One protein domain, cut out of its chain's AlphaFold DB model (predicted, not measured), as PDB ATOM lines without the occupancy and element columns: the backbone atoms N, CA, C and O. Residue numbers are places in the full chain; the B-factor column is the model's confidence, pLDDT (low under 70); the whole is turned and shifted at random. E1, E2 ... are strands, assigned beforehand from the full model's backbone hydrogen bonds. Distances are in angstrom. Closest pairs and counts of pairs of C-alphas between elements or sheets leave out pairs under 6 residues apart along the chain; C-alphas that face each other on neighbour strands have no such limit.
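AT A GLANCE: This is residues 86 to 113 and 133 to 291 of the 299 residues of an uncharacterized protein of Candidatus Puniceispirillum sp. TMED245 (UniProt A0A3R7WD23). A closed barrel of eight strands, E4 to E11, makes the body, and a small sheet of three strands, E2, E1 and E3, packs on its outside through E1 and E2. The 187 printed residues hold no named helix and eleven named strands, E1 to E11 in chain order; the class is all strand. Both the barrel and the small sheet, in the order E2, E1, E3, are antiparallel throughout. The whole is compact, with a radius of gyration of the C-alphas of 15.9 A and spans of 47 by 34 by 27 A.

HOW THE PARTS SIT: E1, residues 86 to 93, and E2, residues 102 to 110, form a hairpin, with N 89 and O 106 2.9 A apart. E3, residues 143 to 151, is the other neighbour of E1, with N 90 and O 146 2.8 A apart. This sheet is twisted, its C-alphas up to 4.4 A off the best plane. The barrel is a meander, each strand the antiparallel neighbour of the one before: E4, residues 163 to 173; E5, 183 to 195; E6, 199 to 210; E7, 215 to 227; E8, 231 to 243; E9, 246 to 258; E10, 263 to 272; and E11, 282 to 290. Within hydrogen-bond range are, for instance, N 167 and O 189 of E4 and E5, 2.8 A, N 203 and O 220 of E6 and E7, 2.8 A, and N 253 and O 269 of E9 and E10, 2.9 A. E11 and E4 close the ring, with N 170 and O 285 2.8 A apart. Between the small sheet and the barrel, the closest C-alphas of E2 and E10 are those of Ala 103 and Ala 269, 5.1 A apart. Those of E1 and E11 are Leu 92 and Ala 283, 6.5 A apart. E3 and E10 are apart.

IN THESE COORDINATES: E1 begins at C-alpha 86, (82.306, 108.338, 164.717). E4 begins at C-alpha 163, (93.555, 91.650, 158.541), and bends by 68 degrees at residue 166. E5 is 34.1 A from first to last C-alpha, E9 33.5 A and E7 33.3 A. E8 bends by 75 degrees at residue 235. E11 ends at C-alpha 290, (85.268, 90.473, 165.417).

THE WHOLE: The two C-alphas farthest apart, those of Pro 139 and Asp 161, are 47.7 A apart. Residues 114 to 132 are not printed, and C-alphas 113 and 133 are 23.9 A apart across this cut. Of the links that are printed whole, E3 to E4 is long. The mean pLDDT of the printed part is 82.6; 28 residues are under 70, among them residues 95 to 100, 109 to 113 and 224 to 229.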
ATOM      1  N   VAL A  86      82.260 107.838 166.090       82.50
ATOM      2  CA  VAL A  86      82.306 108.338 164.717       82.50
ATOM      3  C   VAL A  86      80.886 108.579 164.229       82.50
ATOM      4  O   VAL A  86      80.003 107.742 164.407       82.50
ATOM      5  N   LYS A  87      80.665 109.748 163.629       86.12
ATOM      6  CA  LYS A  87      79.440 110.074 162.910       86.12
ATOM      7  C   LYS A  87      79.673 109.831 161.426       86.12
ATOM      8  O   LYS A  87      80.585 110.418 160.843       86.12
ATOM      9  N   VAL A  88      78.819 109.014 160.827       85.69
ATOM     10  CA  VAL A  88      78.913 108.622 159.424       85.69
ATOM     11  C   VAL A  88      77.640 109.048 158.711       85.69
ATOM     12  O   VAL A  88      76.547 108.582 159.030       85.69
ATOM     13  N   VAL A  89      77.783 109.930 157.725       87.62
ATOM     14  CA  VAL A  89      76.668 110.415 156.907       87.62
ATOM     15  C   VAL A  89      76.915 110.041 155.454       87.62
ATOM     16  O   VAL A  89      77.877 110.492 154.834       87.62
ATOM     17  N   HIS A  90      76.019 109.225 154.911       85.31
ATOM     18  CA  HIS A  90      75.963 108.900 153.495       85.31
ATOM     19  C   HIS A  90      74.959 109.809 152.824       85.31
ATOM     20  O   HIS A  90      73.858 110.013 153.340       85.31
ATOM     21  N   HIS A  91      75.323 110.285 151.647       86.06
ATOM     22  CA  HIS A  91      74.441 111.031 150.779       86.06
ATOM     23  C   HIS A  91      74.547 110.452 149.375       86.06
ATOM     24  O   HIS A  91      75.635 110.428 148.798       86.06
ATOM     25  N   LEU A  92      73.431 109.966 148.849       84.75
ATOM     26  CA  LEU A  92      73.329 109.393 147.518       84.75
ATOM     27  C   LEU A  92      72.245 110.148 146.749       84.75
ATOM     28  O   LEU A  92      71.083 110.147 147.134       84.75
ATOM     29  N   GLU A  93      72.636 110.796 145.665       83.50
ATOM     30  CA  GLU A  93      71.750 111.465 144.718       83.50
ATOM     31  C   GLU A  93      71.602 110.547 143.502       83.50
ATOM     32  O   GLU A  93      72.570 110.306 142.768       83.50
ATOM     33  N   THR A  94      70.404 109.998 143.311       72.44
ATOM     34  CA  THR A  94      70.037 109.183 142.153       72.44
ATOM     35  C   THR A  94      69.947 110.098 140.934       72.44
ATOM     36  O   THR A  94      68.970 110.820 140.759       72.44
ATOM     37  N   GLY A  95      71.008 110.156 140.133       61.97
ATOM     38  CA  GLY A  95      71.006 110.929 138.890       61.97
ATOM     39  C   GLY A  95      70.131 110.272 137.824       61.97
ATOM     40  O   GLY A  95      69.787 109.096 137.932       61.97
ATOM     41  N   GLU A  96      69.813 111.014 136.766       59.56
ATOM     42  CA  GLU A  96      69.194 110.428 135.575       59.56
ATOM     43  C   GLU A  96      70.130 109.384 134.942       59.56
ATOM     44  O   GLU A  96      71.357 109.515 135.005       59.56
ATOM     45  N   LEU A  97      69.539 108.372 134.295       50.66
ATOM     46  CA  LEU A  97      70.172 107.168 133.723       50.66
ATOM     47  C   LEU A  97      71.446 107.447 132.891       50.66
ATOM     48  O   LEU A  97      72.317 106.588 132.793       50.66
ATOM     49  N   ILE A  98      71.570 108.656 132.331       49.12
ATOM     50  CA  ILE A  98      72.667 109.108 131.456       49.12
ATOM     51  C   ILE A  98      73.550 110.185 132.128       49.12
ATOM     52  O   ILE A  98      74.712 110.368 131.762       49.12
ATOM     53  N   ALA A  99      73.030 110.913 133.120       57.84
ATOM     54  CA  ALA A  99      73.736 112.031 133.754       57.84
ATOM     55  C   ALA A  99      74.670 111.591 134.899       57.84
ATOM     56  O   ALA A  99      75.586 112.333 135.262       57.84
ATOM     57  N   GLY A 100      74.473 110.375 135.422       63.53
ATOM     58  CA  GLY A 100      75.227 109.839 136.551       63.53
ATOM     59  C   GLY A 100      74.770 110.443 137.883       63.53
ATOM     60  O   GLY A 100      74.495 111.637 137.998       63.53
ATOM     61  N   GLY A 101      74.660 109.601 138.910       77.25
ATOM     62  CA  GLY A 101      74.354 110.056 140.267       77.25
ATOM     63  C   GLY A 101      75.544 110.716 140.957       77.25
ATOM     64  O   GLY A 101      76.672 110.691 140.459       77.25
ATOM     65  N   LYS A 102      75.313 111.247 142.158       85.62
ATOM     66  CA  LYS A 102      76.387 111.687 143.057       85.62
ATOM     67  C   LYS A 102      76.353 110.861 144.327       85.62
ATOM     68  O   LYS A 102      75.285 110.583 144.856       85.62
ATOM     69  N   ALA A 103      77.521 110.520 144.847       87.69
ATOM     70  CA  ALA A 103      77.650 109.932 146.167       87.69
ATOM     71  C   ALA A 103      78.661 110.743 146.976       87.69
ATOM     72  O   ALA A 103      79.684 111.186 146.454       87.69
ATOM     73  N   ARG A 104      78.353 110.961 148.251       89.56
ATOM     74  CA  ARG A 104      79.234 111.623 149.206       89.56
ATOM     75  C   ARG A 104      79.212 110.856 150.517       89.56
ATOM     76  O   ARG A 104      78.143 110.542 151.039       89.56
ATOM     77  N   LEU A 105      80.403 110.622 151.054       89.12
ATOM     78  CA  LEU A 105      80.613 110.108 152.397       89.12
ATOM     79  C   LEU A 105      81.188 111.235 153.252       89.12
ATOM     80  O   LEU A 105      82.131 111.918 152.855       89.12
ATOM     81  N   LEU A 106      80.567 111.470 154.400       88.31
ATOM     82  CA  LEU A 106      81.031 112.414 155.404       88.31
ATOM     83  C   LEU A 106      81.309 111.650 156.685       88.31
ATOM     84  O   LEU A 106      80.407 111.027 157.248       88.31
ATOM     85  N   ILE A 107      82.551 111.739 157.146       82.75
ATOM     86  CA  ILE A 107      83.008 111.077 158.360       82.75
ATOM     87  C   ILE A 107      83.516 112.146 159.301       82.75
ATOM     88  O   ILE A 107      84.472 112.863 159.017       82.75
ATOM     89  N   GLY A 108      82.818 112.285 160.419       77.75
ATOM     90  CA  GLY A 108      83.212 113.174 161.493       77.75
ATOM     91  C   GLY A 108      83.609 112.354 162.703       77.75
ATOM     92  O   GLY A 108      82.803 111.575 163.211       77.75
ATOM     93  N   SER A 109      84.818 112.570 163.220       66.69
ATOM     94  CA  SER A 109      85.090 112.199 164.606       66.69
ATOM     95  C   SER A 109      84.473 113.265 165.502       66.69
ATOM     96  O   SER A 109      84.876 114.430 165.504       66.69
ATOM     97  N   THR A 110      83.455 112.889 166.262       58.47
ATOM     98  CA  THR A 110      83.005 113.733 167.363       58.47
ATOM     99  C   THR A 110      83.844 113.358 168.577       58.47
ATOM    100  O   THR A 110      83.686 112.274 169.136       58.47
ATOM    101  N   HIS A 111      84.745 114.254 168.987       50.88
ATOM    102  CA  HIS A 111      85.205 114.281 170.378       50.88
ATOM    103  C   HIS A 111      83.965 114.354 171.280       50.88
ATOM    104  O   HIS A 111      82.968 114.963 170.884       50.88
ATOM    105  N   PRO A 112      83.977 113.648 172.417       49.88
ATOM    106  CA  PRO A 112      82.811 112.940 172.918       49.88
ATOM    107  C   PRO A 112      81.671 113.921 173.172       49.88
ATOM    108  O   PRO A 112      81.703 114.706 174.120       49.88
ATOM    109  N   SER A 113      80.646 113.888 172.316       42.75
ATOM    110  CA  SER A 113      79.383 114.508 172.684       42.75
ATOM    111  C   SER A 113      78.881 113.736 173.898       42.75
ATOM    112  O   SER A 113      78.752 112.513 173.810       42.75
ATOM    113  N   PRO A 133      68.748 101.628 156.976       77.81
ATOM    114  CA  PRO A 133      68.852 101.705 155.522       77.81
ATOM    115  C   PRO A 133      68.993 103.166 155.061       77.81
ATOM    116  O   PRO A 133      68.591 104.086 155.780       77.81
ATOM    117  N   LEU A 134      69.497 103.379 153.839       80.69
ATOM    118  CA  LEU A 134      69.373 104.660 153.134       80.69
ATOM    119  C   LEU A 134      67.891 105.034 153.005       80.69
ATOM    120  O   LEU A 134      67.066 104.209 152.617       80.69
ATOM    121  N   ARG A 135      67.548 106.278 153.350       83.50
ATOM    122  CA  ARG A 135      66.176 106.798 153.292       83.50
ATOM    123  C   ARG A 135      66.099 108.009 152.385       83.50
ATOM    124  O   ARG A 135      66.985 108.857 152.418       83.50
ATOM    125  N   GLN A 136      65.014 108.110 151.633       83.44
ATOM    126  CA  GLN A 136      64.711 109.283 150.825       83.44
ATOM    127  C   GLN A 136      64.489 110.500 151.736       83.44
ATOM    128  O   GLN A 136      63.796 110.391 152.752       83.44
ATOM    129  N   LEU A 137      65.075 111.652 151.401       82.62
ATOM    130  CA  LEU A 137      64.958 112.863 152.226       82.62
ATOM    131  C   LEU A 137      63.544 113.457 152.231       82.62
ATOM    132  O   LEU A 137      63.134 114.064 153.217       82.62
ATOM    133  N   ALA A 138      62.811 113.285 151.137       80.69
ATOM    134  CA  ALA A 138      61.421 113.686 150.986       80.69
ATOM    135  C   ALA A 138      60.736 112.755 149.972       80.69
ATOM    136  O   ALA A 138      61.444 112.150 149.159       80.69
ATOM    137  N   PRO A 139      59.395 112.644 149.979       76.88
ATOM    138  CA  PRO A 139      58.675 111.941 148.922       76.88
ATOM    139  C   PRO A 139      59.129 112.438 147.543       76.88
ATOM    140  O   PRO A 139      59.267 113.643 147.348       76.88
ATOM    141  N   GLU A 140      59.407 111.510 146.625       74.12
ATOM    142  CA  GLU A 140      59.854 111.792 145.245       74.12
ATOM    143  C   GLU A 140      61.225 112.487 145.105       74.12
ATOM    144  O   GLU A 140      61.663 112.793 143.998       74.12
ATOM    145  N   SER A 141      61.963 112.696 146.199       78.88
ATOM    146  CA  SER A 141      63.319 113.240 146.126       78.88
ATOM    147  C   SER A 141      64.303 112.249 145.498       78.88
ATOM    148  O   SER A 141      64.395 111.097 145.913       78.88
ATOM    149  N   ALA A 142      65.146 112.719 144.583       78.44
ATOM    150  CA  ALA A 142      66.300 111.957 144.101       78.44
ATOM    151  C   ALA A 142      67.393 111.764 145.175       78.44
ATOM    152  O   ALA A 142      68.427 111.155 144.919       78.44
ATOM    153  N   ILE A 143      67.211 112.326 146.370       83.06
ATOM    154  CA  ILE A 143      68.235 112.386 147.401       83.06
ATOM    155  C   ILE A 143      67.931 111.406 148.529       83.06
ATOM    156  O   ILE A 143      66.873 111.448 149.160       83.06
ATOM    157  N   TRP A 144      68.927 110.581 148.828       85.75
ATOM    158  CA  TRP A 144      68.903 109.553 149.853       85.75
ATOM    159  C   TRP A 144      70.001 109.801 150.873       85.75
ATOM    160  O   TRP A 144      71.143 110.111 150.530       85.75
ATOM    161  N   GLN A 145      69.657 109.639 152.144       88.38
ATOM    162  CA  GLN A 145      70.566 109.856 153.253       88.38
ATOM    163  C   GLN A 145      70.503 108.705 154.251       88.38
ATOM    164  O   GLN A 145      69.441 108.159 154.556       88.38
ATOM    165  N   MET A 146      71.667 108.356 154.785       86.88
ATOM    166  CA  MET A 146      71.816 107.477 155.937       86.88
ATOM    167  C   MET A 146      72.764 108.154 156.916       86.88
ATOM    168  O   MET A 146      73.903 108.444 156.567       86.88
ATOM    169  N   ASP A 147      72.295 108.405 158.132       86.56
ATOM    170  CA  ASP A 147      73.114 108.905 159.236       86.56
ATOM    171  C   ASP A 147      73.149 107.819 160.310       86.56
ATOM    172  O   ASP A 147      72.103 107.298 160.706       86.56
ATOM    173  N   HIS A 148      74.346 107.454 160.751       83.62
ATOM    174  CA  HIS A 148      74.519 106.598 161.910       83.62
ATOM    175  C   HIS A 148      75.757 107.004 162.706       83.62
ATOM    176  O   HIS A 148      76.664 107.686 162.224       83.62
ATOM    177  N   MET A 149      75.771 106.571 163.961       83.81
ATOM    178  CA  MET A 149      76.904 106.733 164.858       83.81
ATOM    179  C   MET A 149      77.410 105.356 165.257       83.81
ATOM    180  O   MET A 149      76.607 104.497 165.623       83.81
ATOM    181  N   ALA A 150      78.725 105.171 165.212       80.88
ATOM    182  CA  ALA A 150      79.382 103.979 165.723       80.88
ATOM    183  C   ALA A 150      80.277 104.352 166.906       80.88
ATOM    184  O   ALA A 150      80.962 105.381 166.894       80.88
ATOM    185  N   ILE A 151      80.238 103.523 167.947       81.38
ATOM    186  CA  ILE A 151      81.094 103.672 169.121       81.38
ATOM    187  C   ILE A 151      82.443 103.049 168.789       81.38
ATOM    188  O   ILE A 151      82.512 101.920 168.304       81.38
ATOM    189  N   LEU A 152      83.512 103.799 169.034       79.19
ATOM    190  CA  LEU A 152      84.878 103.356 168.803       79.19
ATOM    191  C   LEU A 152      85.488 102.872 170.124       79.19
ATOM    192  O   LEU A 152      85.228 103.470 171.173       79.19
ATOM    193  N   PRO A 153      86.352 101.845 170.092       74.94
ATOM    194  CA  PRO A 153      87.046 101.386 171.287       74.94
ATOM    195  C   PRO A 153      87.924 102.509 171.837       74.94
ATOM    196  O   PRO A 153      88.485 103.294 171.075       74.94
ATOM    197  N   GLU A 154      88.089 102.598 173.158       73.38
ATOM    198  CA  GLU A 154      88.888 103.661 173.785       73.38
ATOM    199  C   GLU A 154      90.333 103.682 173.267       73.38
ATOM    200  O   GLU A 154      90.906 104.756 173.080       73.38
ATOM    201  N   VAL A 155      90.890 102.516 172.936       71.88
ATOM    202  CA  VAL A 155      92.202 102.371 172.302       71.88
ATOM    203  C   VAL A 155      92.017 101.726 170.926       71.88
ATOM    204  O   VAL A 155      91.396 100.667 170.846       71.88
ATOM    205  N   PRO A 156      92.540 102.324 169.843       68.56
ATOM    206  CA  PRO A 156      92.552 101.669 168.544       68.56
ATOM    207  C   PRO A 156      93.490 100.458 168.558       68.56
ATOM    208  O   PRO A 156      94.643 100.570 168.970       68.56
ATOM    209  N   LEU A 157      92.981  99.313 168.109       70.00
ATOM    210  CA  LEU A 157      93.658  98.014 168.120       70.00
ATOM    211  C   LEU A 157      93.644  97.381 166.723       70.00
ATOM    212  O   LEU A 157      93.103  96.293 166.546       70.00
ATOM    213  N   TRP A 158      94.169  98.083 165.716       77.69
ATOM    214  CA  TRP A 158      94.340  97.448 164.406       77.69
ATOM    215  C   TRP A 158      95.424  96.370 164.533       77.69
ATOM    216  O   TRP A 158      96.403  96.603 165.255       77.69
ATOM    217  N   PRO A 159      95.251  95.195 163.908       69.62
ATOM    218  CA  PRO A 159      96.277  94.162 163.930       69.62
ATOM    219  C   PRO A 159      97.554  94.672 163.253       69.62
ATOM    220  O   PRO A 159      97.494  95.477 162.324       69.62
ATOM    221  N   LEU A 160      98.712  94.223 163.740       67.88
ATOM    222  CA  LEU A 160     100.008  94.603 163.167       67.88
ATOM    223  C   LEU A 160     100.294  93.838 161.868       67.88
ATOM    224  O   LEU A 160     100.852  94.416 160.944       67.88
ATOM    225  N   ASP A 161      99.857  92.581 161.784       71.50
ATOM    226  CA  ASP A 161     100.206  91.658 160.693       71.50
ATOM    227  C   ASP A 161      99.200  91.665 159.530       71.50
ATOM    228  O   ASP A 161      99.212  90.780 158.678       71.50
ATOM    229  N   GLY A 162      98.318  92.664 159.478       77.88
ATOM    230  CA  GLY A 162      97.217  92.683 158.519       77.88
ATOM    231  C   GLY A 162      95.942  92.030 159.047       77.88
ATOM    232  O   GLY A 162      95.851  91.575 160.187       77.88
ATOM    233  N   LEU A 163      94.909  92.066 158.220       83.75
ATOM    234  CA  LEU A 163      93.555  91.650 158.541       83.75
ATOM    235  C   LEU A 163      92.940  90.995 157.308       83.75
ATOM    236  O   LEU A 163      92.947  91.597 156.242       83.75
ATOM    237  N   MET A 164      92.379  89.800 157.468       88.94
ATOM    238  CA  MET A 164      91.742  89.052 156.389       88.94
ATOM    239  C   MET A 164      90.460  88.403 156.918       88.94
ATOM    240  O   MET A 164      90.523  87.580 157.831       88.94
ATOM    241  N   LEU A 165      89.287  88.793 156.412       89.31
ATOM    242  CA  LEU A 165      88.012  88.242 156.890       89.31
ATOM    243  C   LEU A 165      86.860  88.346 155.879       89.31
ATOM    244  O   LEU A 165      86.800  89.280 155.080       89.31
ATOM    245  N   PRO A 166      85.870  87.439 155.968       89.31
ATOM    246  CA  PRO A 166      84.605  87.613 155.270       89.31
ATOM    247  C   PRO A 166      83.799  88.773 155.868       89.31
ATOM    248  O   PRO A 166      83.685  88.914 157.091       89.31
ATOM    249  N   VAL A 167      83.171  89.564 155.001       89.75
ATOM    250  CA  VAL A 167      82.297  90.677 155.378       89.75
ATOM    251  C   VAL A 167      80.921  90.533 154.739       89.75
ATOM    252  O   VAL A 167      80.779  90.100 153.598       89.75
ATOM    253  N   ASN A 168      79.885  90.939 155.467       91.25
ATOM    254  CA  ASN A 168      78.557  91.158 154.912       91.25
ATOM    255  C   ASN A 168      78.493  92.562 154.331       91.25
ATOM    256  O   ASN A 168      78.802  93.530 155.026       91.25
ATOM    257  N   MET A 169      78.025  92.689 153.098       91.00
ATOM    258  CA  MET A 169      78.005  93.946 152.367       91.00
ATOM    259  C   MET A 169      76.586  94.301 151.935       91.00
ATOM    260  O   MET A 169      75.774  93.447 151.574       91.00
ATOM    261  N   ARG A 170      76.269  95.593 151.995       90.50
ATOM    262  CA  ARG A 170      75.017  96.167 151.506       90.50
ATOM    263  C   ARG A 170      75.329  97.384 150.661       90.50
ATOM    264  O   ARG A 170      75.956  98.323 151.148       90.50
ATOM    265  N   LEU A 171      74.851  97.384 149.426       89.69
ATOM    266  CA  LEU A 171      75.019  98.484 148.486       89.69
ATOM    267  C   LEU A 171      73.657  98.995 148.040       89.69
ATOM    268  O   LEU A 171      72.731  98.234 147.783       89.69
ATOM    269  N   THR A 172      73.541 100.307 147.922       88.44
ATOM    270  CA  THR A 172      72.433 100.965 147.243       88.44
ATOM    271  C   THR A 172      72.984 101.673 146.031       88.44
ATOM    272  O   THR A 172      73.944 102.437 146.117       88.44
ATOM    273  N   CYS A 173      72.357 101.411 144.902       86.62
ATOM    274  CA  CYS A 173      72.739 101.964 143.629       86.62
ATOM    275  C   CYS A 173      71.636 102.882 143.127       86.62
ATOM    276  O   CYS A 173      70.485 102.466 143.035       86.62
ATOM    277  N   GLY A 174      71.991 104.127 142.811       75.19
ATOM    278  CA  GLY A 174      71.015 105.166 142.516       75.19
ATOM    279  C   GLY A 174      70.332 105.049 141.155       75.19
ATOM    280  O   GLY A 174      69.258 105.608 141.000       75.19
ATOM    281  N   ALA A 175      70.932 104.341 140.192       77.62
ATOM    282  CA  ALA A 175      70.341 104.109 138.870       77.62
ATOM    283  C   ALA A 175      71.069 102.980 138.114       77.62
ATOM    284  O   ALA A 175      71.908 103.253 137.262       77.62
ATOM    285  N   CYS A 176      70.814 101.710 138.429       75.06
ATOM    286  CA  CYS A 176      71.446 100.571 137.721       75.06
ATOM    287  C   CYS A 176      70.468  99.518 137.211       75.06
ATOM    288  O   CYS A 176      70.899  98.535 136.607       75.06
ATOM    289  N   GLY A 177      69.168  99.746 137.386       68.00
ATOM    290  CA  GLY A 177      68.148  98.917 136.764       68.00
ATOM    291  C   GLY A 177      68.124  99.030 135.242       68.00
ATOM    292  O   GLY A 177      68.709  99.964 134.678       68.00
ATOM    293  N   PRO A 178      67.393  98.133 134.558       64.69
ATOM    294  CA  PRO A 178      67.104  98.268 133.129       64.69
ATOM    295  C   PRO A 178      66.452  99.624 132.824       64.69
ATOM    296  O   PRO A 178      66.799 100.266 131.837       64.69
ATOM    297  N   ASP A 179      65.617 100.098 133.753       68.81
ATOM    298  CA  ASP A 179      64.888 101.366 133.676       68.81
ATOM    299  C   ASP A 179      65.603 102.519 134.408       68.81
ATOM    300  O   ASP A 179      65.024 103.577 134.636       68.81
ATOM    301  N   GLY A 180      66.852 102.312 134.846       71.31
ATOM    302  CA  GLY A 180      67.579 103.268 135.693       71.31
ATOM    303  C   GLY A 180      66.988 103.406 137.091       71.31
ATOM    304  O   GLY A 180      67.247 104.395 137.769       71.31
ATOM    305  N   ALA A 181      66.212 102.415 137.527       75.81
ATOM    306  CA  ALA A 181      65.694 102.344 138.879       75.81
ATOM    307  C   ALA A 181      66.820 102.153 139.908       75.81
ATOM    308  O   ALA A 181      67.932 101.696 139.600       75.81
ATOM    309  N   GLN A 182      66.495 102.492 141.153       80.31
ATOM    310  CA  GLN A 182      67.337 102.212 142.303       80.31
ATOM    311  C   GLN A 182      67.259 100.732 142.671       80.31
ATOM    312  O   GLN A 182      66.171 100.171 142.786       80.31
ATOM    313  N   HIS A 183      68.416 100.129 142.942       85.12
ATOM    314  CA  HIS A 183      68.497  98.760 143.450       85.12
ATOM    315  C   HIS A 183      69.232  98.722 144.784       85.12
ATOM    316  O   HIS A 183      70.194  99.462 145.022       85.12
ATOM    317  N   HIS A 184      68.752  97.836 145.650       88.50
ATOM    318  CA  HIS A 184      69.340  97.541 146.945       88.50
ATOM    319  C   HIS A 184      69.898  96.128 146.886       88.50
ATOM    320  O   HIS A 184      69.148  95.172 146.706       88.50
ATOM    321  N   PHE A 185      71.207  96.020 147.039       90.81
ATOM    322  CA  PHE A 185      71.940  94.772 146.985       90.81
ATOM    323  C   PHE A 185      72.433  94.404 148.378       90.81
ATOM    324  O   PHE A 185      72.853  95.266 149.156       90.81
ATOM    325  N   SER A 186      72.426  93.113 148.675       92.25
ATOM    326  CA  SER A 186      73.050  92.561 149.873       92.25
ATOM    327  C   SER A 186      73.733  91.246 149.556       92.25
ATOM    328  O   SER A 186      73.244  90.492 148.718       92.25
ATOM    329  N   GLY A 187      74.824  90.959 150.249       91.94
ATOM    330  CA  GLY A 187      75.551  89.712 150.082       91.94
ATOM    331  C   GLY A 187      76.854  89.723 150.857       91.94
ATOM    332  O   GLY A 187      76.935  90.346 151.921       91.94
ATOM    333  N   ALA A 188      77.852  89.034 150.325       92.25
ATOM    334  CA  ALA A 188      79.138  88.838 150.971       92.25
ATOM    335  C   ALA A 188      80.281  89.397 150.119       92.25
ATOM    336  O   ALA A 188      80.130  89.633 148.921       92.25
ATOM    337  N   ALA A 189      81.409  89.628 150.776       93.88
ATOM    338  CA  ALA A 189      82.685  89.931 150.153       93.88
ATOM    339  C   ALA A 189      83.822  89.497 151.090       93.88
ATOM    340  O   ALA A 189      83.577  89.072 152.227       93.88
ATOM    341  N   HIS A 190      85.061  89.640 150.639       93.44
ATOM    342  CA  HIS A 190      86.251  89.368 151.428       93.44
ATOM    343  C   HIS A 190      87.073  90.640 151.613       93.44
ATOM    344  O   HIS A 190      87.431  91.274 150.631       93.44
ATOM    345  N   LEU A 191      87.352  91.024 152.858       91.75
ATOM    346  CA  LEU A 191      88.175  92.186 153.182       91.75
ATOM    347  C   LEU A 191      89.593  91.737 153.531       91.75
ATOM    348  O   LEU A 191      89.774  90.958 154.468       91.75
ATOM    349  N   GLU A 192      90.570  92.327 152.852       91.56
ATOM    350  CA  GLU A 192      91.989  92.243 153.181       91.56
ATOM    351  C   GLU A 192      92.541  93.642 153.482       91.56
ATOM    352  O   GLU A 192      92.257  94.606 152.769       91.56
ATOM    353  N   MET A 193      93.328  93.781 154.548       88.31
ATOM    354  CA  MET A 193      94.046  95.009 154.886       88.31
ATOM    355  C   MET A 193      95.459  94.681 155.351       88.31
ATOM    356  O   MET A 193      95.660  93.790 156.169       88.31
ATOM    357  N   LEU A 194      96.427  95.461 154.893       85.81
ATOM    358  CA  LEU A 194      97.834  95.364 155.254       85.81
ATOM    359  C   LEU A 194      98.251  96.658 155.958       85.81
ATOM    360  O   LEU A 194      97.973  97.754 155.463       85.81
ATOM    361  N   PHE A 195      98.906  96.528 157.115       80.69
ATOM    362  CA  PHE A 195      99.356  97.648 157.947       80.69
ATOM    363  C   PHE A 195     100.892  97.722 157.930       80.69
ATOM    364  O   PHE A 195     101.560  97.032 158.690       80.69
ATOM    365  N   ASP A 196     101.468  98.571 157.075       72.94
ATOM    366  CA  ASP A 196     102.920  98.626 156.809       72.94
ATOM    367  C   ASP A 196     103.535 100.029 156.999       72.94
ATOM    368  O   ASP A 196     104.511 100.412 156.357       72.94
ATOM    369  N   GLY A 197     102.951 100.828 157.895       68.62
ATOM    370  CA  GLY A 197     103.232 102.266 158.019       68.62
ATOM    371  C   GLY A 197     102.296 103.127 157.163       68.62
ATOM    372  O   GLY A 197     102.116 104.309 157.456       68.62
ATOM    373  N   SER A 198     101.627 102.509 156.188       77.19
ATOM    374  CA  SER A 198     100.394 102.960 155.545       77.19
ATOM    375  C   SER A 198      99.316 101.877 155.690       77.19
ATOM    376  O   SER A 198      99.569 100.833 156.297       77.19
ATOM    377  N   VAL A 199      98.103 102.129 155.189       83.38
ATOM    378  CA  VAL A 199      97.100 101.066 155.043       83.38
ATOM    379  C   VAL A 199      96.734 100.910 153.583       83.38
ATOM    380  O   VAL A 199      96.240 101.847 152.949       83.38
ATOM    381  N   ASN A 200      96.956  99.698 153.088       88.44
ATOM    382  CA  ASN A 200      96.485  99.230 151.796       88.44
ATOM    383  C   ASN A 200      95.476  98.116 152.043       88.44
ATOM    384  O   ASN A 200      95.657  97.319 152.961       88.44
ATOM    385  N   GLY A 201      94.412  98.054 151.256       90.25
ATOM    386  CA  GLY A 201      93.429  96.998 151.423       90.25
ATOM    387  C   GLY A 201      92.491  96.856 150.245       90.25
ATOM    388  O   GLY A 201      92.337  97.772 149.428       90.25
ATOM    389  N   TRP A 202      91.882  95.682 150.159       94.69
ATOM    390  CA  TRP A 202      91.012  95.272 149.070       94.69
ATOM    391  C   TRP A 202      89.735  94.655 149.642       94.69
ATOM    392  O   TRP A 202      89.747  94.034 150.705       94.69
ATOM    393  N   ILE A 203      88.620  94.870 148.954       94.75
ATOM    394  CA  ILE A 203      87.393  94.107 149.142       94.75
ATOM    395  C   ILE A 203      87.158  93.357 147.840       94.75
ATOM    396  O   ILE A 203      86.738  93.960 146.853       94.75
ATOM    397  N   ASP A 204      87.438  92.066 147.854       95.75
ATOM    398  CA  ASP A 204      87.327  91.184 146.699       95.75
ATOM    399  C   ASP A 204      86.161  90.211 146.864       95.75
ATOM    400  O   ASP A 204      85.466  90.210 147.885       95.75
ATOM    401  N   ASP A 205      85.906  89.424 145.817       94.38
ATOM    402  CA  ASP A 205      84.816  88.448 145.762       94.38
ATOM    403  C   ASP A 205      83.464  89.045 146.181       94.38
ATOM    404  O   ASP A 205      82.663  88.406 146.864       94.38
ATOM    405  N   ILE A 206      83.211  90.303 145.788       96.94
ATOM    406  CA  ILE A 206      81.916  90.941 146.017       96.94
ATOM    407  C   ILE A 206      80.884  90.125 145.248       96.94
ATOM    408  O   ILE A 206      80.966  90.028 144.022       96.94
ATOM    409  N   ASP A 207      79.908  89.580 145.965       96.25
ATOM    410  CA  ASP A 207      78.781  88.845 145.405       96.25
ATOM    411  C   ASP A 207      77.497  89.266 146.116       96.25
ATOM    412  O   ASP A 207      77.252  88.931 147.281       96.25
ATOM    413  N   LEU A 208      76.699  90.080 145.427       95.06
ATOM    414  CA  LEU A 208      75.509  90.709 145.980       95.06
ATOM    415  C   LEU A 208      74.290  90.434 145.114       95.06
ATOM    416  O   LEU A 208      74.353  90.427 143.885       95.06
ATOM    417  N   VAL A 209      73.142  90.321 145.774       94.19
ATOM    418  CA  VAL A 209      71.860  90.048 145.129       94.19
ATOM    419  C   VAL A 209      70.818  91.055 145.612       94.19
ATOM    420  O   VAL A 209      70.764  91.400 146.797       94.19
ATOM    421  N   ALA A 210      70.009  91.558 144.682       90.12
ATOM    422  CA  ALA A 210      68.834  92.376 144.954       90.12
ATOM    423  C   ALA A 210      67.563  91.515 145.038       90.12
ATOM    424  O   ALA A 210      67.522  90.370 144.592       90.12
ATOM    425  N   THR A 211      66.490  92.066 145.609       87.38
ATOM    426  CA  THR A 211      65.227  91.333 145.843       87.38
ATOM    427  C   THR A 211      64.542  90.836 144.571       87.38
ATOM    428  O   THR A 211      63.754  89.899 144.627       87.38
ATOM    429  N   ASP A 212      64.819  91.471 143.438       86.19
ATOM    430  CA  ASP A 212      64.322  91.110 142.109       86.19
ATOM    431  C   ASP A 212      65.222  90.099 141.374       86.19
ATOM    432  O   ASP A 212      64.947  89.747 140.228       86.19
ATOM    433  N   GLY A 213      66.287  89.616 142.023       88.88
ATOM    434  CA  GLY A 213      67.242  88.662 141.462       88.88
ATOM    435  C   GLY A 213      68.380  89.298 140.662       88.88
ATOM    436  O   GLY A 213      69.225  88.570 140.144       88.88
ATOM    437  N   MET A 214      68.449  90.632 140.564       89.50
ATOM    438  CA  MET A 214      69.596  91.293 139.947       89.50
ATOM    439  C   MET A 214      70.861  91.055 140.778       89.50
ATOM    440  O   MET A 214      70.857  91.232 141.996       89.50
ATOM    441  N   THR A 215      71.956  90.693 140.113       93.38
ATOM    442  CA  THR A 215      73.244  90.426 140.759       93.38
ATOM    443  C   THR A 215      74.226  91.572 140.542       93.38
ATOM    444  O   THR A 215      74.218  92.225 139.493       93.38
ATOM    445  N   ALA A 216      75.095  91.797 141.522       93.12
ATOM    446  CA  ALA A 216      76.216  92.718 141.435       93.12
ATOM    447  C   ALA A 216      77.484  92.041 141.959       93.12
ATOM    448  O   ALA A 216      77.528  91.639 143.120       93.12
ATOM    449  N   THR A 217      78.508  91.943 141.112       96.69
ATOM    450  CA  THR A 217      79.792  91.315 141.454       96.69
ATOM    451  C   THR A 217      80.965  92.233 141.163       96.69
ATOM    452  O   THR A 217      80.897  93.004 140.205       96.69
ATOM    453  N   GLY A 218      82.069  92.123 141.901       96.38
ATOM    454  CA  GLY A 218      83.266  92.903 141.585       96.38
ATOM    455  C   GLY A 218      84.308  92.968 142.692       96.38
ATOM    456  O   GLY A 218      84.428  92.051 143.498       96.38
ATOM    457  N   SER A 219      85.060  94.065 142.698       97.00
ATOM    458  CA  SER A 219      86.143  94.303 143.651       97.00
ATOM    459  C   SER A 219      86.347  95.786 143.923       97.00
ATOM    460  O   SER A 219      85.983  96.653 143.123       97.00
ATOM    461  N   LEU A 220      86.949  96.093 145.063       96.12
ATOM    462  CA  LEU A 220      87.285  97.436 145.499       96.12
ATOM    463  C   LEU A 220      88.708  97.439 146.047       96.12
ATOM    464  O   LEU A 220      89.078  96.577 146.827       96.12
ATOM    465  N   SER A 221      89.487  98.459 145.707       94.62
ATOM    466  CA  SER A 221      90.825  98.685 146.254       94.62
ATOM    467  C   SER A 221      90.935 100.074 146.877       94.62
ATOM    468  O   SER A 221      90.434 101.050 146.304       94.62
ATOM    469  N   PHE A 222      91.653 100.173 147.989       90.69
ATOM    470  CA  PHE A 222      92.016 101.422 148.650       90.69
ATOM    471  C   PHE A 222      93.480 101.369 149.099       90.69
ATOM    472  O   PHE A 222      93.997 100.316 149.469       90.69
ATOM    473  N   SER A 223      94.176 102.498 149.010       83.31
ATOM    474  CA  SER A 223      95.629 102.562 149.205       83.31
ATOM    475  C   SER A 223      96.053 103.914 149.752       83.31
ATOM    476  O   SER A 223      95.396 104.912 149.464       83.31
ATOM    477  N   ASP A 224      97.176 103.962 150.473       64.94
ATOM    478  CA  ASP A 224      97.698 105.201 151.080       64.94
ATOM    479  C   ASP A 224      96.676 105.878 152.022       64.94
ATOM    480  O   ASP A 224      96.606 107.102 152.176       64.94
ATOM    481  N   ALA A 225      95.835 105.060 152.663       62.44
ATOM    482  CA  ALA A 225      94.843 105.557 153.597       62.44
ATOM    483  C   ALA A 225      95.545 106.055 154.866       62.44
ATOM    484  O   ALA A 225      96.290 105.325 155.532       62.44
ATOM    485  N   ARG A 226      95.307 107.320 155.231       59.91
ATOM    486  CA  ARG A 226      95.902 107.899 156.440       59.91
ATOM    487  C   ARG A 226      95.247 107.274 157.660       59.91
ATOM    488  O   ARG A 226      94.040 107.397 157.861       59.91
ATOM    489  N   THR A 227      96.044 106.667 158.530       54.94
ATOM    490  CA  THR A 227      95.542 106.189 159.815       54.94
ATOM    491  C   THR A 227      95.289 107.381 160.728       54.94
ATOM    492  O   THR A 227      96.199 107.885 161.386       54.94
ATOM    493  N   GLY A 228      94.033 107.791 160.872       54.94
ATOM    494  CA  GLY A 228      93.600 108.597 162.012       54.94
ATOM    495  C   GLY A 228      93.502 107.750 163.283       54.94
ATOM    496  O   GLY A 228      92.550 107.923 164.029       54.94
ATOM    497  N   HIS A 229      94.404 106.777 163.470       63.91
ATOM    498  CA  HIS A 229      94.453 105.652 164.418       63.91
ATOM    499  C   HIS A 229      93.161 104.832 164.647       63.91
ATOM    500  O   HIS A 229      93.257 103.629 164.828       63.91
ATOM    501  N   ARG A 230      91.957 105.406 164.604       76.38
ATOM    502  CA  ARG A 230      90.658 104.762 164.858       76.38
ATOM    503  C   ARG A 230      89.816 104.563 163.600       76.38
ATOM    504  O   ARG A 230      88.974 103.675 163.579       76.38
ATOM    505  N   VAL A 231      90.046 105.398 162.589       84.19
ATOM    506  CA  VAL A 231      89.393 105.327 161.282       84.19
ATOM    507  C   VAL A 231      90.485 105.358 160.218       84.19
ATOM    508  O   VAL A 231      91.407 106.176 160.295       84.19
ATOM    509  N   VAL A 232      90.384 104.442 159.263       86.50
ATOM    510  CA  VAL A 232      91.176 104.401 158.036       86.50
ATOM    511  C   VAL A 232      90.280 104.953 156.936       86.50
ATOM    512  O   VAL A 232      89.194 104.422 156.731       86.50
ATOM    513  N   GLU A 233      90.695 106.027 156.269       87.88
ATOM    514  CA  GLU A 233      89.922 106.674 155.201       87.88
ATOM    515  C   GLU A 233      90.787 106.828 153.947       87.88
ATOM    516  O   GLU A 233      91.921 107.308 154.024       87.88
ATOM    517  N   ASP A 234      90.222 106.460 152.798       90.12
ATOM    518  CA  ASP A 234      90.770 106.725 151.469       90.12
ATOM    519  C   ASP A 234      89.738 107.506 150.643       90.12
ATOM    520  O   ASP A 234      88.609 107.062 150.434       90.12
ATOM    521  N   GLN A 235      90.130 108.687 150.162       90.25
ATOM    522  CA  GLN A 235      89.292 109.569 149.339       90.25
ATOM    523  C   GLN A 235      89.392 109.281 147.834       90.25
ATOM    524  O   GLN A 235      88.714 109.933 147.032       90.25
ATOM    525  N   PHE A 236      90.240 108.331 147.449       91.12
ATOM    526  CA  PHE A 236      90.528 107.943 146.074       91.12
ATOM    527  C   PHE A 236      90.358 106.440 145.841       91.12
ATOM    528  O   PHE A 236      90.872 105.917 144.847       91.12
ATOM    529  N   ALA A 237      89.590 105.773 146.706       93.44
ATOM    530  CA  ALA A 237      89.254 104.368 146.569       93.44
ATOM    531  C   ALA A 237      88.618 104.096 145.196       93.44
ATOM    532  O   ALA A 237      87.845 104.903 144.657       93.44
ATOM    533  N   LYS A 238      88.974 102.950 144.616       95.88
ATOM    534  CA  LYS A 238      88.556 102.523 143.277       95.88
ATOM    535  C   LYS A 238      87.758 101.245 143.392       95.88
ATOM    536  O   LYS A 238      88.103 100.380 144.186       95.88
ATOM    537  N   MET A 239      86.723 101.114 142.581       95.44
ATOM    538  CA  MET A 239      85.884  99.925 142.591       95.44
ATOM    539  C   MET A 239      85.480  99.555 141.177       95.44
ATOM    540  O   MET A 239      85.128 100.420 140.385       95.44
ATOM    541  N   PHE A 240      85.494  98.270 140.875       95.31
ATOM    542  CA  PHE A 240      84.895  97.700 139.685       95.31
ATOM    543  C   PHE A 240      83.628  96.956 140.106       95.31
ATOM    544  O   PHE A 240      83.675  96.153 141.034       95.31
ATOM    545  N   LEU A 241      82.499  97.206 139.436       93.44
ATOM    546  CA  LEU A 241      81.308  96.368 139.585       93.44
ATOM    547  C   LEU A 241      80.731  96.006 138.224       93.44
ATOM    548  O   LEU A 241      80.603  96.842 137.328       93.44
ATOM    549  N   LYS A 242      80.274  94.763 138.145       92.75
ATOM    550  CA  LYS A 242      79.377  94.251 137.126       92.75
ATOM    551  C   LYS A 242      77.991  94.087 137.737       92.75
ATOM    552  O   LYS A 242      77.806  93.246 138.609       92.75
ATOM    553  N   ILE A 243      77.031  94.885 137.281       90.00
ATOM    554  CA  ILE A 243      75.631  94.838 137.707       90.00
ATOM    555  C   ILE A 243      74.807  94.264 136.554       90.00
ATOM    556  O   ILE A 243      74.658  94.888 135.498       90.00
ATOM    557  N   GLY A 244      74.308  93.040 136.726       87.75
ATOM    558  CA  GLY A 244      73.726  92.259 135.638       87.75
ATOM    559  C   GLY A 244      74.704  92.112 134.463       87.75
ATOM    560  O   GLY A 244      75.764  91.497 134.585       87.75
ATOM    561  N   ALA A 245      74.350  92.681 133.309       86.69
ATOM    562  CA  ALA A 245      75.184  92.660 132.102       86.69
ATOM    563  C   ALA A 245      76.071  93.906 131.926       86.69
ATOM    564  O   ALA A 245      76.886  93.935 131.007       86.69
ATOM    565  N   LYS A 246      75.905  94.936 132.763       86.56
ATOM    566  CA  LYS A 246      76.643  96.198 132.654       86.56
ATOM    567  C   LYS A 246      77.850  96.176 133.580       86.56
ATOM    568  O   LYS A 246      77.736  95.761 134.728       86.56
ATOM    569  N   GLU A 247      78.977  96.677 133.104       89.19
ATOM    570  CA  GLU A 247      80.201  96.823 133.887       89.19
ATOM    571  C   GLU A 247      80.621  98.287 133.953       89.19
ATOM    572  O   GLU A 247      80.408  99.052 133.010       89.19
ATOM    573  N   THR A 248      81.189  98.698 135.084       90.25
ATOM    574  CA  THR A 248      81.715 100.052 135.226       90.25
ATOM    575  C   THR A 248      82.781 100.138 136.307       90.25
ATOM    576  O   THR A 248      82.815  99.356 137.261       90.25
ATOM    577  N   ASN A 249      83.646 101.135 136.151       93.44
ATOM    578  CA  ASN A 249      84.634 101.507 137.147       93.44
ATOM    579  C   ASN A 249      84.143 102.736 137.902       93.44
ATOM    580  O   ASN A 249      83.666 103.701 137.303       93.44
ATOM    581  N   PHE A 250      84.331 102.728 139.210       93.19
ATOM    582  CA  PHE A 250      83.988 103.802 140.115       93.19
ATOM    583  C   PHE A 250      85.218 104.344 140.827       93.19
ATOM    584  O   PHE A 250      86.228 103.663 141.021       93.19
ATOM    585  N   ARG A 251      85.068 105.582 141.281       93.75
ATOM    586  CA  ARG A 251      85.973 106.275 142.187       93.75
ATOM    587  C   ARG A 251      85.157 106.878 143.319       93.75
ATOM    588  O   ARG A 251      84.061 107.388 143.083       93.75
ATOM    589  N   GLY A 252      85.726 106.943 144.512       92.62
ATOM    590  CA  GLY A 252      85.091 107.664 145.601       92.62
ATOM    591  C   GLY A 252      85.816 107.526 146.919       92.62
ATOM    592  O   GLY A 252      87.034 107.393 146.962       92.62
ATOM    593  N   THR A 253      85.041 107.609 147.991       92.62
ATOM    594  CA  THR A 253      85.549 107.575 149.356       92.62
ATOM    595  C   THR A 253      85.148 106.268 150.012       92.62
ATOM    596  O   THR A 253      83.991 105.851 149.914       92.62
ATOM    597  N   LEU A 254      86.095 105.660 150.712       92.62
ATOM    598  CA  LEU A 254      85.878 104.543 151.613       92.62
ATOM    599  C   LEU A 254      86.458 104.898 152.976       92.62
ATOM    600  O   LEU A 254      87.501 105.543 153.070       92.62
ATOM    601  N   ALA A 255      85.799 104.440 154.030       90.38
ATOM    602  CA  ALA A 255      86.441 104.353 155.320       90.38
ATOM    603  C   ALA A 255      86.060 103.098 156.078       90.38
ATOM    604  O   ALA A 255      84.963 102.571 155.918       90.38
ATOM    605  N   THR A 256      86.957 102.688 156.961       89.88
ATOM    606  CA  THR A 256      86.768 101.555 157.854       89.88
ATOM    607  C   THR A 256      87.234 101.884 159.266       89.88
ATOM    608  O   THR A 256      88.148 102.686 159.482       89.88
ATOM    609  N   TRP A 257      86.556 101.304 160.248       87.56
ATOM    610  CA  TRP A 257      86.827 101.468 161.667       87.56
ATOM    611  C   TRP A 257      86.527 100.171 162.408       87.56
ATOM    612  O   TRP A 257      85.730  99.347 161.964       87.56
ATOM    613  N   MET A 258      87.133 100.017 163.581       84.31
ATOM    614  CA  MET A 258      86.688  98.995 164.522       84.31
ATOM    615  C   MET A 258      85.706  99.592 165.513       84.31
ATOM    616  O   MET A 258      85.913 100.686 166.042       84.31
ATOM    617  N   THR A 259      84.650  98.841 165.782       81.56
ATOM    618  CA  THR A 259      83.679  99.161 166.827       81.56
ATOM    619  C   THR A 259      84.206  98.782 168.212       81.56
ATOM    620  O   THR A 259      85.177  98.035 168.356       81.56
ATOM    621  N   ASP A 260      83.558  99.273 169.264       77.94
ATOM    622  CA  ASP A 260      83.788  98.841 170.650       77.94
ATOM    623  C   ASP A 260      83.580  97.327 170.860       77.94
ATOM    624  O   ASP A 260      84.226  96.722 171.716       77.94
ATOM    625  N   ARG A 261      82.754  96.695 170.017       75.69
ATOM    626  CA  ARG A 261      82.550  95.239 169.935       75.69
ATOM    627  C   ARG A 261      83.632  94.500 169.143       75.69
ATOM    628  O   ARG A 261      83.485  93.306 168.890       75.69
ATOM    629  N   LYS A 262      84.705  95.190 168.744       76.31
ATOM    630  CA  LYS A 262      85.804  94.677 167.909       76.31
ATOM    631  C   LYS A 262      85.381  94.210 166.512       76.31
ATOM    632  O   LYS A 262      86.167  93.544 165.853       76.31
ATOM    633  N   LEU A 263      84.175  94.548 166.050       82.75
ATOM    634  CA  LEU A 263      83.755  94.300 164.666       82.75
ATOM    635  C   LEU A 263      84.433  95.301 163.737       82.75
ATOM    636  O   LEU A 263      84.573  96.470 164.109       82.75
ATOM    637  N   VAL A 264      84.792  94.845 162.542       86.81
ATOM    638  CA  VAL A 264      85.288  95.699 161.460       86.81
ATOM    639  C   VAL A 264      84.093  96.197 160.673       86.81
ATOM    640  O   VAL A 264      83.404  95.408 160.032       86.81
ATOM    641  N   ASP A 265      83.861  97.499 160.718       88.94
ATOM    642  CA  ASP A 265      82.816  98.164 159.952       88.94
ATOM    643  C   ASP A 265      83.447  99.088 158.915       88.94
ATOM    644  O   ASP A 265      84.580  99.564 159.063       88.94
ATOM    645  N   GLY A 266      82.706  99.376 157.856       90.56
ATOM    646  CA  GLY A 266      83.130 100.364 156.892       90.56
ATOM    647  C   GLY A 266      82.030 100.826 155.962       90.56
ATOM    648  O   GLY A 266      81.024 100.162 155.730       90.56
ATOM    649  N   ALA A 267      82.240 102.019 155.432       92.25
ATOM    650  CA  ALA A 267      81.311 102.758 154.605       92.25
ATOM    651  C   ALA A 267      81.983 103.172 153.302       92.25
ATOM    652  O   ALA A 267      83.185 103.441 153.269       92.25
ATOM    653  N   LEU A 268      81.191 103.275 152.237       93.31
ATOM    654  CA  LEU A 268      81.664 103.736 150.940       93.31
ATOM    655  C   LEU A 268      80.636 104.603 150.217       93.31
ATOM    656  O   LEU A 268      79.423 104.415 150.341       93.31
ATOM    657  N   ALA A 269      81.146 105.534 149.418       92.88
ATOM    658  CA  ALA A 269      80.382 106.363 148.496       92.88
ATOM    659  C   ALA A 269      81.189 106.549 147.213       92.88
ATOM    660  O   ALA A 269      82.279 107.117 147.242       92.88
ATOM    661  N   MET A 270      80.653 106.071 146.095       92.62
ATOM    662  CA  MET A 270      81.386 105.903 144.847       92.62
ATOM    663  C   MET A 270      80.572 106.425 143.661       92.62
ATOM    664  O   MET A 270      79.356 106.243 143.583       92.62
ATOM    665  N   VAL A 271      81.252 107.069 142.716       91.12
ATOM    666  CA  VAL A 271      80.669 107.590 141.475       91.12
ATOM    667  C   VAL A 271      81.339 106.940 140.265       91.12
ATOM    668  O   VAL A 271      82.545 106.681 140.313       91.12
ATOM    669  N   PRO A 272      80.586 106.649 139.190       89.56
ATOM    670  CA  PRO A 272      81.152 106.045 137.991       89.56
ATOM    671  C   PRO A 272      82.173 106.996 137.353       89.56
ATOM    672  O   PRO A 272      81.952 108.206 137.261       89.56
ATOM    673  N   ILE A 273      83.298 106.441 136.910       88.31
ATOM    674  CA  ILE A 273      84.317 107.163 136.140       88.31
ATOM    675  C   ILE A 273      83.798 107.397 134.718       88.31
ATOM    676  O   ILE A 273      83.982 108.483 134.167       88.31
ATOM    677  N   ASP A 274      83.111 106.401 134.153       79.62
ATOM    678  CA  ASP A 274      82.490 106.483 132.837       79.62
ATOM    679  C   ASP A 274      80.976 106.723 132.938       79.62
ATOM    680  O   ASP A 274      80.206 105.873 133.399       79.62
ATOM    681  N   ARG A 275      80.544 107.889 132.448       66.19
ATOM    682  CA  ARG A 275      79.133 108.300 132.420       66.19
ATOM    683  C   ARG A 275      78.304 107.536 131.383       66.19
ATOM    684  O   ARG A 275      77.083 107.554 131.473       66.19
ATOM    685  N   LEU A 276      78.938 106.850 130.430       67.75
ATOM    686  CA  LEU A 276      78.253 106.070 129.395       67.75
ATOM    687  C   LEU A 276      77.879 104.655 129.850       67.75
ATOM    688  O   LEU A 276      77.100 103.988 129.173       67.75
ATOM    689  N   SER A 277      78.367 104.212 131.012       70.25
ATOM    690  CA  SER A 277      78.044 102.890 131.566       70.25
ATOM    691  C   SER A 277      76.552 102.694 131.879       70.25
ATOM    692  O   SER A 277      76.091 101.562 132.036       70.25
ATOM    693  N   GLY A 278      75.778 103.784 131.977       73.94
ATOM    694  CA  GLY A 278      74.359 103.736 132.331       73.94
ATOM    695  C   GLY A 278      74.113 103.143 133.721       73.94
ATOM    696  O   GLY A 278      73.052 102.555 133.949       73.94
ATOM    697  N   ILE A 279      75.124 103.228 134.594       80.12
ATOM    698  CA  ILE A 279      75.091 102.876 136.011       80.12
ATOM    699  C   ILE A 279      75.286 104.168 136.815       80.12
ATOM    700  O   ILE A 279      76.228 104.925 136.589       80.12
ATOM    701  N   GLY A 280      74.378 104.426 137.753       84.62
ATOM    702  CA  GLY A 280      74.425 105.564 138.664       84.62
ATOM    703  C   GLY A 280      75.448 105.409 139.790       84.62
ATOM    704  O   GLY A 280      76.143 104.405 139.907       84.62
ATOM    705  N   ALA A 281      75.526 106.420 140.656       89.00
ATOM    706  CA  ALA A 281      76.376 106.360 141.842       89.00
ATOM    707  C   ALA A 281      75.924 105.261 142.814       89.00
ATOM    708  O   ALA A 281      74.751 104.872 142.833       89.00
ATOM    709  N   VAL A 282      76.851 104.794 143.647       89.69
ATOM    710  CA  VAL A 282      76.602 103.741 144.633       89.69
ATOM    711  C   VAL A 282      77.104 104.160 146.011       89.69
ATOM    712  O   VAL A 282      78.124 104.834 146.151       89.69
ATOM    713  N   ALA A 283      76.371 103.771 147.044       91.69
ATOM    714  CA  ALA A 283      76.740 103.986 148.434       91.69
ATOM    715  C   ALA A 283      76.431 102.728 149.236       91.69
ATOM    716  O   ALA A 283      75.471 102.018 148.931       91.69
ATOM    717  N   GLY A 284      77.212 102.439 150.268       89.88
ATOM    718  CA  GLY A 284      76.972 101.229 151.033       89.88
ATOM    719  C   GLY A 284      77.854 101.046 152.247       89.88
ATOM    720  O   GLY A 284      78.655 101.908 152.597       89.88
ATOM    721  N   HIS A 285      77.654  99.901 152.884       91.25
ATOM    722  CA  HIS A 285      78.320  99.509 154.111       91.25
ATOM    723  C   HIS A 285      78.762  98.050 154.039       91.25
ATOM    724  O   HIS A 285      78.075  97.224 153.435       91.25
ATOM    725  N   PHE A 286      79.855  97.724 154.717       91.00
ATOM    726  CA  PHE A 286      80.290  96.356 154.963       91.00
ATOM    727  C   PHE A 286      80.635  96.156 156.439       91.00
ATOM    728  O   PHE A 286      81.132  97.065 157.094       91.00
ATOM    729  N   SER A 287      80.322  94.979 156.974       89.19
ATOM    730  CA  SER A 287      80.580  94.619 158.370       89.19
ATOM    731  C   SER A 287      81.120  93.202 158.451       89.19
ATOM    732  O   SER A 287      80.588  92.290 157.812       89.19
ATOM    733  N   GLY A 288      82.172  93.024 159.233       83.62
ATOM    734  CA  GLY A 288      82.903  91.781 159.394       83.62
ATOM    735  C   GLY A 288      82.862  91.225 160.809       83.62
ATOM    736  O   GLY A 288      82.479  91.911 161.760       83.62
ATOM    737  N   ALA A 289      83.272  89.965 160.945       74.62
ATOM    738  CA  ALA A 289      83.418  89.308 162.241       74.62
ATOM    739  C   ALA A 289      84.390  90.074 163.170       74.62
ATOM    740  O   ALA A 289      85.176  90.902 162.699       74.62
ATOM    741  N   PRO A 290      84.349  89.825 164.496       67.88
ATOM    742  CA  PRO A 290      85.268  90.473 165.417       67.88
ATOM    743  C   PRO A 290      86.725  90.190 165.041       67.88
ATOM    744  O   PRO A 290      87.069  89.037 164.790       67.88
ATOM    745  N   CYS A 291      87.588  91.208 165.077       62.00
ATOM    746  CA  CYS A 291      89.035  91.015 165.030       62.00
ATOM    747  C   CYS A 291      89.463  90.217 166.266       62.00
ATOM    748  O   CYS A 291      89.619  90.772 167.362       62.00
TER     749      CYS A 291